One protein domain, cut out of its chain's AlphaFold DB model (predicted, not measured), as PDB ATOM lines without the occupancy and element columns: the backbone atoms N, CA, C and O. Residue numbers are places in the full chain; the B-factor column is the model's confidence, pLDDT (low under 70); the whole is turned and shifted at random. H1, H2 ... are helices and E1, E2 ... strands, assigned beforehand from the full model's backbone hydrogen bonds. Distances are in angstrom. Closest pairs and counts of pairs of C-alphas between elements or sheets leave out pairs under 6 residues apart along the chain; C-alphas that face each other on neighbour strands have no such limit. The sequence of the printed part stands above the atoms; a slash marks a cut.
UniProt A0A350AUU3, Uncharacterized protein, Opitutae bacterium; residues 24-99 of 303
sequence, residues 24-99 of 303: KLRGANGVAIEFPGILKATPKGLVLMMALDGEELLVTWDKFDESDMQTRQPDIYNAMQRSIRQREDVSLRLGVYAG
ATOM      1  N   LYS A  24      23.970  42.317  21.309       89.88
ATOM      2  CA  LYS A  24      23.823  42.100  22.753       89.88
ATOM      3  C   LYS A  24      22.775  43.045  23.327       89.88
ATOM      4  O   LYS A  24      22.954  44.263  23.296       89.88
ATOM      5  N   LEU A  25      21.720  42.467  23.897       90.75
ATOM      6  CA  LEU A  25      20.662  43.179  24.609       90.75
ATOM      7  C   LEU A  25      20.588  42.712  26.059       90.75
ATOM      8  O   LEU A  25      20.641  41.515  26.345       90.75
ATOM      9  N   ARG A  26      20.434  43.663  26.979       93.69
ATOM     10  CA  ARG A  26      20.191  43.378  28.391       93.69
ATOM     11  C   ARG A  26      18.691  43.291  28.658       93.69
ATOM     12  O   ARG A  26      17.926  44.183  28.298       93.69
ATOM     13  N   GLY A  27      18.273  42.199  29.289       93.00
ATOM     14  CA  GLY A  27      16.909  42.028  29.769       93.00
ATOM     15  C   GLY A  27      16.648  42.832  31.042       93.00
ATOM     16  O   GLY A  27      17.575  43.143  31.787       93.00
ATOM     17  N   ALA A  28      15.377  43.092  31.350       91.75
ATOM     18  CA  ALA A  28      14.950  43.785  32.572       91.75
ATOM     19  C   ALA A  28      15.381  43.065  33.872       91.75
ATOM     20  O   ALA A  28      15.399  43.647  34.952       91.75
ATOM     21  N   ASN A  29      15.761  41.786  33.774       91.50
ATOM     22  CA  ASN A  29      16.357  40.998  34.856       91.50
ATOM     23  C   ASN A  29      17.881  41.210  35.017       91.50
ATOM     24  O   ASN A  29      18.510  40.522  35.819       91.50
ATOM     25  N   GLY A  30      18.486  42.105  34.234       90.88
ATOM     26  CA  GLY A  30      19.919  42.401  34.233       90.88
ATOM     27  C   GLY A  30      20.791  41.409  33.453       90.88
ATOM     28  O   GLY A  30      22.006  41.611  33.390       90.88
ATOM     29  N   VAL A  31      20.214  40.363  32.849       93.12
ATOM     30  CA  VAL A  31      20.953  39.354  32.071       93.12
ATOM     31  C   VAL A  31      21.123  39.829  30.631       93.12
ATOM     32  O   VAL A  31      20.154  40.214  29.986       93.12
ATOM     33  N   ALA A  32      22.352  39.784  30.114       91.50
ATOM     34  CA  ALA A  32      22.634  40.071  28.710       91.50
ATOM     35  C   ALA A  32      22.494  38.804  27.856       91.50
ATOM     36  O   ALA A  32      23.052  37.762  28.199       91.50
ATOM     37  N   ILE A  33      21.769  38.914  26.745       89.31
ATOM     38  CA  ILE A  33      21.586  37.862  25.746       89.31
ATOM     39  C   ILE A  33      22.078  38.403  24.404       89.31
ATOM     40  O   ILE A  33      21.838  39.561  24.064       89.31
ATOM     41  N   GLU A  34      22.805  37.572  23.666       87.81
ATOM     42  CA  GLU A  34      23.275  37.882  22.320       87.81
ATOM     43  C   GLU A  34      22.320  37.269  21.299       87.81
ATOM     44  O   GLU A  34      22.048  36.068  21.341       87.81
ATOM     45  N   PHE A  35      21.803  38.106  20.405       85.81
ATOM     46  CA  PHE A  35      20.923  37.694  19.320       85.81
ATOM     47  C   PHE A  35      21.678  37.765  17.994       85.81
ATOM     48  O   PHE A  35      22.358  38.763  17.754       85.81
ATOM     49  N   PRO A  36      21.531  36.768  17.102       81.81
ATOM     50  CA  PRO A  36      22.034  36.849  15.737       81.81
ATOM     51  C   PRO A  36      21.640  38.155  15.050       81.81
ATOM     52  O   PRO A  36      22.511  38.830  14.518       81.81
ATOM     53  N   GLY A  37      20.371  38.571  15.157       83.75
ATOM     54  CA  GLY A  37      19.918  39.843  14.609       83.75
ATOM     55  C   GLY A  37      18.570  40.344  15.133       83.75
ATOM     56  O   GLY A  37      17.823  39.633  15.806       83.75
ATOM     57  N   ILE A  38      18.276  41.601  14.807       87.50
ATOM     58  CA  ILE A  38      17.076  42.366  15.147       87.50
ATOM     59  C   ILE A  38      16.494  42.917  13.851       87.50
ATOM     60  O   ILE A  38      17.088  43.788  13.218       87.50
ATOM     61  N   LEU A  39      15.314  42.446  13.461       82.50
ATOM     62  CA  LEU A  39      14.703  42.823  12.188       82.50
ATOM     63  C   LEU A  39      14.029  44.192  12.274       82.50
ATOM     64  O   LEU A  39      14.313  45.090  11.478       82.50
ATOM     65  N   LYS A  40      13.145  44.374  13.257       88.50
ATOM     66  CA  LYS A  40      12.330  45.587  13.385       88.50
ATOM     67  C   LYS A  40      11.887  45.859  14.816       88.50
ATOM     68  O   LYS A  40      11.707  44.939  15.614       88.50
ATOM     69  N   ALA A  41      11.660  47.135  15.101       93.44
ATOM     70  CA  ALA A  41      10.945  47.614  16.272       93.44
ATOM     71  C   ALA A  41       9.472  47.822  15.918       93.44
ATOM     72  O   ALA A  41       9.141  48.571  15.006       93.44
ATOM     73  N   THR A  42       8.587  47.154  16.646       96.19
ATOM     74  CA  THR A  42       7.133  47.298  16.526       96.19
ATOM     75  C   THR A  42       6.608  48.100  17.719       96.19
ATOM     76  O   THR A  42       7.261  48.138  18.765       96.19
ATOM     77  N   PRO A  43       5.376  48.632  17.671       96.00
ATOM     78  CA  PRO A  43       4.782  49.295  18.833       96.00
ATOM     79  C   PRO A  43       4.705  48.417  20.097       96.00
ATOM     80  O   PRO A  43       4.555  48.943  21.196       96.00
ATOM     81  N   LYS A  44       4.794  47.083  19.962       95.56
ATOM     82  CA  LYS A  44       4.686  46.119  21.070       95.56
ATOM     83  C   LYS A  44       6.031  45.576  21.565       95.56
ATOM     84  O   LYS A  44       6.098  45.112  22.701       95.56
ATOM     85  N   GLY A  45       7.068  45.582  20.731       95.75
ATOM     86  CA  GLY A  45       8.342  44.932  21.035       95.75
ATOM     87  C   GLY A  45       9.308  44.866  19.855       95.75
ATOM     88  O   GLY A  45       9.016  45.380  18.773       95.75
ATOM     89  N   LEU A  46      10.430  44.174  20.049       94.50
ATOM     90  CA  LEU A  46      11.409  43.864  19.004       94.50
ATOM     91  C   LEU A  46      11.119  42.509  18.373       94.50
ATOM     92  O   LEU A  46      10.874  41.535  19.080       94.50
ATOM     93  N   VAL A  47      11.212  42.444  17.048       91.50
ATOM     94  CA  VAL A  47      11.271  41.173  16.321       91.50
ATOM     95  C   VAL A  47      12.737  40.782  16.163       91.50
ATOM     96  O   VAL A  47      13.509  41.489  15.510       91.50
ATOM     97  N   LEU A  48      13.110  39.679  16.805       88.81
ATOM     98  CA  LEU A  48      14.469  39.157  16.915       88.81
ATOM     99  C   LEU A  48      14.612  37.836  16.156       88.81
ATOM    100  O   LEU A  48      13.646  37.089  16.021       88.81
ATOM    101  N   MET A  49      15.835  37.514  15.748       80.19
ATOM    102  CA  MET A  49      16.203  36.193  15.236       80.19
ATOM    103  C   MET A  49      16.816  35.362  16.364       80.19
ATOM    104  O   MET A  49      17.712  35.840  17.057       80.19
ATOM    105  N   MET A  50      16.359  34.119  16.544       77.81
ATOM    106  CA  MET A  50      16.901  33.199  17.562       77.81
ATOM    107  C   MET A  50      18.095  32.372  17.059       77.81
ATOM    108  O   MET A  50      18.944  31.959  17.846       77.81
ATOM    109  N   ALA A  51      18.167  32.146  15.750       72.38
ATOM    110  CA  ALA A  51      19.272  31.512  15.037       72.38
ATOM    111  C   ALA A  51      19.406  32.185  13.661       72.38
ATOM    112  O   ALA A  51      18.505  32.923  13.264       72.38
ATOM    113  N   LEU A  52      20.504  31.946  12.936       65.69
ATOM    114  CA  LEU A  52      20.716  32.548  11.614       65.69
ATOM    115  C   LEU A  52      19.565  32.206  10.656       65.69
ATOM    116  O   LEU A  52      19.048  33.095   9.997       65.69
ATOM    117  N   ASP A  53      19.102  30.962  10.657       65.38
ATOM    118  CA  ASP A  53      17.995  30.401   9.871       65.38
ATOM    119  C   ASP A  53      16.728  30.123  10.704       65.38
ATOM    120  O   ASP A  53      15.845  29.375  10.283       65.38
ATOM    121  N   GLY A  54      16.650  30.701  11.905       65.25
ATOM    122  CA  GLY A  54      15.598  30.415  12.877       65.25
ATOM    123  C   GLY A  54      14.310  31.213  12.680       65.25
ATOM    124  O   GLY A  54      14.237  32.154  11.894       65.25
ATOM    125  N   GLU A  55      13.292  30.850  13.462       74.56
ATOM    126  CA  GLU A  55      12.029  31.587  13.531       74.56
ATOM    127  C   GLU A  55      12.211  32.987  14.143       74.56
ATOM    128  O   GLU A  55      13.023  33.200  15.054       74.56
ATOM    129  N   GLU A  56      11.409  33.934  13.653       85.94
ATOM    130  CA  GLU A  56      11.288  35.272  14.226       85.94
ATOM    131  C   GLU A  56      10.590  35.209  15.592       85.94
ATOM    132  O   GLU A  56       9.512  34.631  15.737       85.94
ATOM    133  N   LEU A  57      11.167  35.869  16.597       90.88
ATOM    134  CA  LEU A  57      10.591  35.982  17.932       90.88
ATOM    135  C   LEU A  57      10.255  37.440  18.250       90.88
ATOM    136  O   LEU A  57      11.139  38.292  18.316       90.88
ATOM    137  N   LEU A  58       8.978  37.724  18.522       94.50
ATOM    138  CA  LEU A  58       8.564  39.008  19.088       94.50
ATOM    139  C   LEU A  58       8.802  39.010  20.603       94.50
ATOM    140  O   LEU A  58       8.115  38.309  21.347       94.50
ATOM    141  N   VAL A  59       9.724  39.851  21.065       94.44
ATOM    142  CA  VAL A  59       9.977  40.098  22.487       94.44
ATOM    143  C   VAL A  59       9.439  41.473  22.856       94.44
ATOM    144  O   VAL A  59       9.820  42.483  22.267       94.44
ATOM    145  N   THR A  60       8.526  41.517  23.821       96.38
ATOM    146  CA  THR A  60       7.842  42.743  24.238       96.38
ATOM    147  C   THR A  60       8.766  43.708  24.984       96.38
ATOM    148  O   THR A  60       9.729  43.291  25.628       96.38
ATOM    149  N   TRP A  61       8.474  45.013  24.906       95.50
ATOM    150  CA  TRP A  61       9.339  46.065  25.467       95.50
ATOM    151  C   TRP A  61       9.616  45.913  26.970       95.50
ATOM    152  O   TRP A  61      10.722  46.200  27.414       95.50
ATOM    153  N   ASP A  62       8.664  45.371  27.739       94.88
ATOM    154  CA  ASP A  62       8.799  45.121  29.183       94.88
ATOM    155  C   ASP A  62       9.885  44.094  29.545       94.88
ATOM    156  O   ASP A  62      10.231  43.942  30.716       94.88
ATOM    157  N   LYS A  63      10.418  43.360  28.560       95.25
ATOM    158  CA  LYS A  63      11.491  42.383  28.771       95.25
ATOM    159  C   LYS A  63      12.886  42.975  28.677       95.25
ATOM    160  O   LYS A  63      13.825  42.291  29.081       95.25
ATOM    161  N   PHE A  64      13.041  44.204  28.194       94.75
ATOM    162  CA  PHE A  64      14.345  44.841  28.027       94.75
ATOM    163  C   PHE A  64      14.635  45.850  29.133       94.75
ATOM    164  O   PHE A  64      13.733  46.482  29.678       94.75
ATOM    165  N   ASP A  65      15.916  46.005  29.457       95.38
ATOM    166  CA  ASP A  65      16.386  47.098  30.301       95.38
ATOM    167  C   ASP A  65      16.436  48.384  29.462       95.38
ATOM    168  O   ASP A  65      17.344  48.590  28.654       95.38
ATOM    169  N   GLU A  66      15.422  49.237  29.622       93.69
ATOM    170  CA  GLU A  66      15.293  50.490  28.871       93.69
ATOM    171  C   GLU A  66      16.468  51.447  29.127       93.69
ATOM    172  O   GLU A  66      16.924  52.121  28.202       93.69
ATOM    173  N   SER A  67      17.013  51.470  30.348       93.31
ATOM    174  CA  SER A  67      18.139  52.341  30.698       93.31
ATOM    175  C   SER A  67      19.437  51.877  30.032       93.31
ATOM    176  O   SER A  67      20.189  52.693  29.486       93.31
ATOM    177  N   ASP A  68      19.688  50.565  30.013       92.62
ATOM    178  CA  ASP A  68      20.825  49.991  29.285       92.62
ATOM    179  C   ASP A  68      20.674  50.212  27.773       92.62
ATOM    180  O   ASP A  68      21.629  50.618  27.111       92.62
ATOM    181  N   MET A  69      19.464  50.058  27.228       91.50
ATOM    182  CA  MET A  69      19.195  50.309  25.810       91.50
ATOM    183  C   MET A  69      19.426  51.776  25.433       91.50
ATOM    184  O   MET A  69      20.088  52.054  24.437       91.50
ATOM    185  N   GLN A  70      18.958  52.722  26.251       92.81
ATOM    186  CA  GLN A  70      19.161  54.153  26.023       92.81
ATOM    187  C   GLN A  70      20.648  54.539  26.020       92.81
ATOM    188  O   GLN A  70      21.058  55.421  25.266       92.81
ATOM    189  N   THR A  71      21.458  53.896  26.863       90.06
ATOM    190  CA  THR A  71      22.875  54.244  27.041       90.06
ATOM    191  C   THR A  71      23.811  53.499  26.093       90.06
ATOM    192  O   THR A  71      24.766  54.095  25.597       90.06
ATOM    193  N   ARG A  72      23.561  52.211  25.838       86.38
ATOM    194  CA  ARG A  72      24.453  51.335  25.061       86.38
ATOM    195  C   ARG A  72      23.972  51.044  23.647       86.38
ATOM    196  O   ARG A  72      24.798  50.695  22.812       86.38
ATOM    197  N   GLN A  73      22.670  51.153  23.386       88.44
ATOM    198  CA  GLN A  73      22.052  50.828  22.096       88.44
ATOM    199  C   GLN A  73      21.083  51.941  21.648       88.44
ATOM    200  O   GLN A  73      19.890  51.684  21.432       88.44
ATOM    201  N   PRO A  74      21.563  53.195  21.516       87.06
ATOM    202  CA  PRO A  74      20.701  54.353  21.287       87.06
ATOM    203  C   PRO A  74      19.864  54.236  20.006       87.06
ATOM    204  O   PRO A  74      18.741  54.733  19.970       87.06
ATOM    205  N   ASP A  75      20.351  53.538  18.979       83.25
ATOM    206  CA  ASP A  75      19.612  53.319  17.730       83.25
ATOM    207  C   ASP A  75      18.347  52.477  17.941       83.25
ATOM    208  O   ASP A  75      17.278  52.806  17.419       83.25
ATOM    209  N   ILE A  76      18.435  51.436  18.774       90.25
ATOM    210  CA  ILE A  76      17.301  50.573  19.125       90.25
ATOM    211  C   ILE A  76      16.302  51.353  19.981       90.25
ATOM    212  O   ILE A  76      15.101  51.311  19.717       90.25
ATOM    213  N   TYR A  77      16.794  52.125  20.952       92.88
ATOM    214  CA  TYR A  77      15.951  52.980  21.788       92.88
ATOM    215  C   TYR A  77      15.213  54.049  20.960       92.88
ATOM    216  O   TYR A  77      14.008  54.255  21.112       92.88
ATOM    217  N   ASN A  78      15.901  54.693  20.016       90.50
ATOM    218  CA  ASN A  78      15.294  55.674  19.119       90.50
ATOM    219  C   ASN A  78      14.238  55.033  18.203       90.50
ATOM    220  O   ASN A  78      13.172  55.618  17.984       90.50
ATOM    221  N   ALA A  79      14.497  53.826  17.690       90.06
ATOM    222  CA  ALA A  79      13.523  53.070  16.907       90.06
ATOM    223  C   ALA A  79      12.302  52.649  17.741       90.06
ATOM    224  O   ALA A  79      11.175  52.773  17.260       90.06
ATOM    225  N   MET A  80      12.498  52.249  19.004       94.75
ATOM    226  CA  MET A  80      11.418  51.989  19.961       94.75
ATOM    227  C   MET A  80      10.521  53.223  20.110       94.75
ATOM    228  O   MET A  80       9.326  53.150  19.819       94.75
ATOM    229  N   GLN A  81      11.098  54.373  20.470       95.81
ATOM    230  CA  GLN A  81      10.362  55.631  20.656       95.81
ATOM    231  C   GLN A  81       9.580  56.032  19.395       95.81
ATOM    232  O   GLN A  81       8.414  56.430  19.475       95.81
ATOM    233  N   ARG A  82      10.189  55.883  18.209       93.19
ATOM    234  CA  ARG A  82       9.522  56.140  16.923       93.19
ATOM    235  C   ARG A  82       8.366  55.179  16.665       93.19
ATOM    236  O   ARG A  82       7.277  55.656  16.357       93.19
ATOM    237  N   SER A  83       8.576  53.873  16.831       95.00
ATOM    238  CA  SER A  83       7.548  52.853  16.577       95.00
ATOM    239  C   SER A  83       6.319  53.045  17.468       95.00
ATOM    240  O   SER A  83       5.186  53.010  16.991       95.00
ATOM    241  N   ILE A  84       6.525  53.372  18.749       94.31
ATOM    242  CA  ILE A  84       5.448  53.648  19.707       94.31
ATOM    243  C   ILE A  84       4.702  54.931  19.326       94.31
ATOM    244  O   ILE A  84       3.470  54.947  19.285       94.31
ATOM    245  N   ARG A  85       5.435  56.011  19.021       95.31
ATOM    246  CA  ARG A  85       4.845  57.319  18.699       95.31
ATOM    247  C   ARG A  85       4.067  57.308  17.384       95.31
ATOM    248  O   ARG A  85       3.003  57.918  17.313       95.31
ATOM    249  N   GLN A  86       4.606  56.660  16.354       94.00
ATOM    250  CA  GLN A  86       4.026  56.620  15.006       94.00
ATOM    251  C   GLN A  86       3.033  55.466  14.830       94.00
ATOM    252  O   GLN A  86       2.222  55.507  13.914       94.00
ATOM    253  N   ARG A  87       3.039  54.482  15.742       93.12
ATOM    254  CA  ARG A  87       2.272  53.229  15.642       93.12
ATOM    255  C   ARG A  87       2.599  52.429  14.378       93.12
ATOM    256  O   ARG A  87       1.738  51.739  13.842       93.12
ATOM    257  N   GLU A  88       3.848  52.510  13.941       92.06
ATOM    258  CA  GLU A  88       4.361  51.856  12.741       92.06
ATOM    259  C   GLU A  88       5.565  50.981  13.088       92.06
ATOM    260  O   GLU A  88       6.280  51.230  14.062       92.06
ATOM    261  N   ASP A  89       5.790  49.959  12.269       90.50
ATOM    262  CA  ASP A  89       6.988  49.138  12.353       90.50
ATOM    263  C   ASP A  89       8.193  49.934  11.825       90.50
ATOM    264  O   ASP A  89       8.191  50.434  10.700       90.50
ATOM    265  N   VAL A  90       9.250  50.026  12.629       85.19
ATOM    266  CA  VAL A  90      10.515  50.665  12.264       85.19
ATOM    267  C   VAL A  90      11.540  49.576  11.964       85.19
ATOM    268  O   VAL A  90      11.947  48.830  12.855       85.19
ATOM    269  N   SER A  91      11.967  49.480  10.705       83.56
ATOM    270  CA  SER A  91      13.027  48.556  10.288       83.56
ATOM    271  C   SER A  91      14.345  48.915  10.980       83.56
ATOM    272  O   SER A  91      14.794  50.055  10.887       83.56
ATOM    273  N   LEU A  92      14.955  47.936  11.652       80.50
ATOM    274  CA  LEU A  92      16.248  48.069  12.330       80.50
ATOM    275  C   LEU A  92      17.347  47.312  11.576       80.50
ATOM    276  O   LEU A  92      18.394  47.895  11.315       80.50
ATOM    277  N   ARG A  93      17.082  46.051  11.197       74.06
ATOM    278  CA  ARG A  93      18.010  45.141  10.490       74.06
ATOM    279  C   ARG A  93      19.435  45.172  11.065       74.06
ATOM    280  O   ARG A  93      20.407  45.380  10.348       74.06
ATOM    281  N   LEU A  94      19.549  44.984  12.376       77.12
ATOM    282  CA  LEU A  94      20.831  44.899  13.079       77.12
ATOM    283  C   LEU A  94      21.269  43.431  13.185       77.12
ATOM    284  O   LEU A  94      20.429  42.574  13.433       77.12
ATOM    285  N   GLY A  95      22.562  43.134  13.055       71.19
ATOM    286  CA  GLY A  95      23.098  41.766  13.158       71.19
ATOM    287  C   GLY A  95      23.013  40.949  11.859       71.19
ATOM    288  O   GLY A  95      22.929  41.516  10.774       71.19
ATOM    289  N   VAL A  96      23.079  39.618  11.970       70.06
ATOM    290  CA  VAL A  96      23.100  38.652  10.860       70.06
ATOM    291  C   VAL A  96      21.833  37.794  10.824       70.06
ATOM    292  O   VAL A  96      21.393  37.270  11.847       70.06
ATOM    293  N   TYR A  97      21.281  37.596   9.629       73.19
ATOM    294  CA  TYR A  97      20.134  36.736   9.335       73.19
ATOM    295  C   TYR A  97      20.381  35.865   8.094       73.19
ATOM    296  O   TYR A  97      21.243  36.154   7.262       73.19
ATOM    297  N   ALA A  98      19.627  34.771   7.972       61.69
ATOM    298  CA  ALA A  98      19.691  33.860   6.836       61.69
ATOM    299  C   ALA A  98      19.369  34.591   5.535       61.69
ATOM    300  O   ALA A  98      18.474  35.433   5.469       61.69
ATOM    301  N   GLY A  99      20.126  34.257   4.491       69.31
ATOM    302  CA  GLY A  99      20.048  34.927   3.197       69.31
ATOM    303  C   GLY A  99      20.881  36.205   3.099       69.31
ATOM    304  O   GLY A  99      21.016  36.726   1.995       69.31
TER     305      GLY A  99
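What this domain is: This is residues 24 to 99 of the 303 residues of an uncharacterized protein of Opitutae bacterium (UniProt A0A350AUU3). A strongly twisted four-stranded antiparallel sheet has the helix H2 packed along one face, over E3 and, only just, E6. The shorter helix H1 folds back from H2 and reaches beyond the sheet to meet E1 of a small separate hairpin, E1 and E2, which leads straight into E3. The printed part has 76 residues, with six named strands and two named helices in the order E1, E2, E3, E4, E5, H1, H2, E6; the larger sheet's order is E5, E4, E3, E6, and the class is mixed, helices and strands. The whole is compact, with a radius of gyration of the C-alphas of 11.5 A and spans of 30 by 28 by 17 A.

Where its parts are: E1, residues 24 to 26, begins at C-alpha 24, (23.823, 42.100, 22.753), and is 6.8 A long. E2, residues 32 to 35, measures 9.8 A, and E3, residues 37 to 42, 14.9 A. E4, residues 45 to 49, measures 13.1 A, and E5, residues 56 to 60, 13.0 A. H1, residues 66 to 72, is 10.0 A long; H2, residues 74 to 86, starts at C-alpha 74, (20.701, 54.353, 21.287), and is 18.0 A long. E6, residues 90 to 95, is 15.4 A long and ends at C-alpha 95, (23.098, 41.766, 13.158).

How they stand to each other: E3, E4 and E5 form a meander, each strand the antiparallel neighbour of the one before; E3 and E4 are a hairpin, and so are E4 and E5. N 39 and O 47 are 2.9 A apart between E3 and E4, and N 57 and O 48 are 2.8 A apart between E5 and E4. The edge strand E6 is antiparallel to E3 at 166 degrees, with N 38 and O 94 2.7 A apart. H2 is on this sheet, making two layers, a helix on one face of a sheet, at a height over the sheet of 7.5 A. It runs along the strands, at 2 degrees to E3 on the local plane; the closest C-alphas of the two are those of Thr 42 and Ser 83, 5.6 A apart. H1 and H2, a helical hairpin, touch at a steep tilt of 43 degrees, opposite ways; H2 does so with residues 76 to 77 alone, and the closest C-alphas are those of Gln 70 and Tyr 77, 5.4 A apart. H1 is not on the four-stranded sheet. The closest C-alphas of E1 and H1 are those of Arg 26 and Asp 68, 6.7 A apart. E1 and E2 are an antiparallel hairpin, with N 25 and O 33 2.9 A apart. In H1 and H2 every O i to N i+4 pair is within hydrogen-bond range.

The domain as a whole: The two C-alphas farthest apart, those of Ser 67 and Gly 99, are 32.6 A apart. The printed part has no cut and no long link. The mean pLDDT of the printed part is 87.5; residues 52 to 54 and 98 to 99 are under 70.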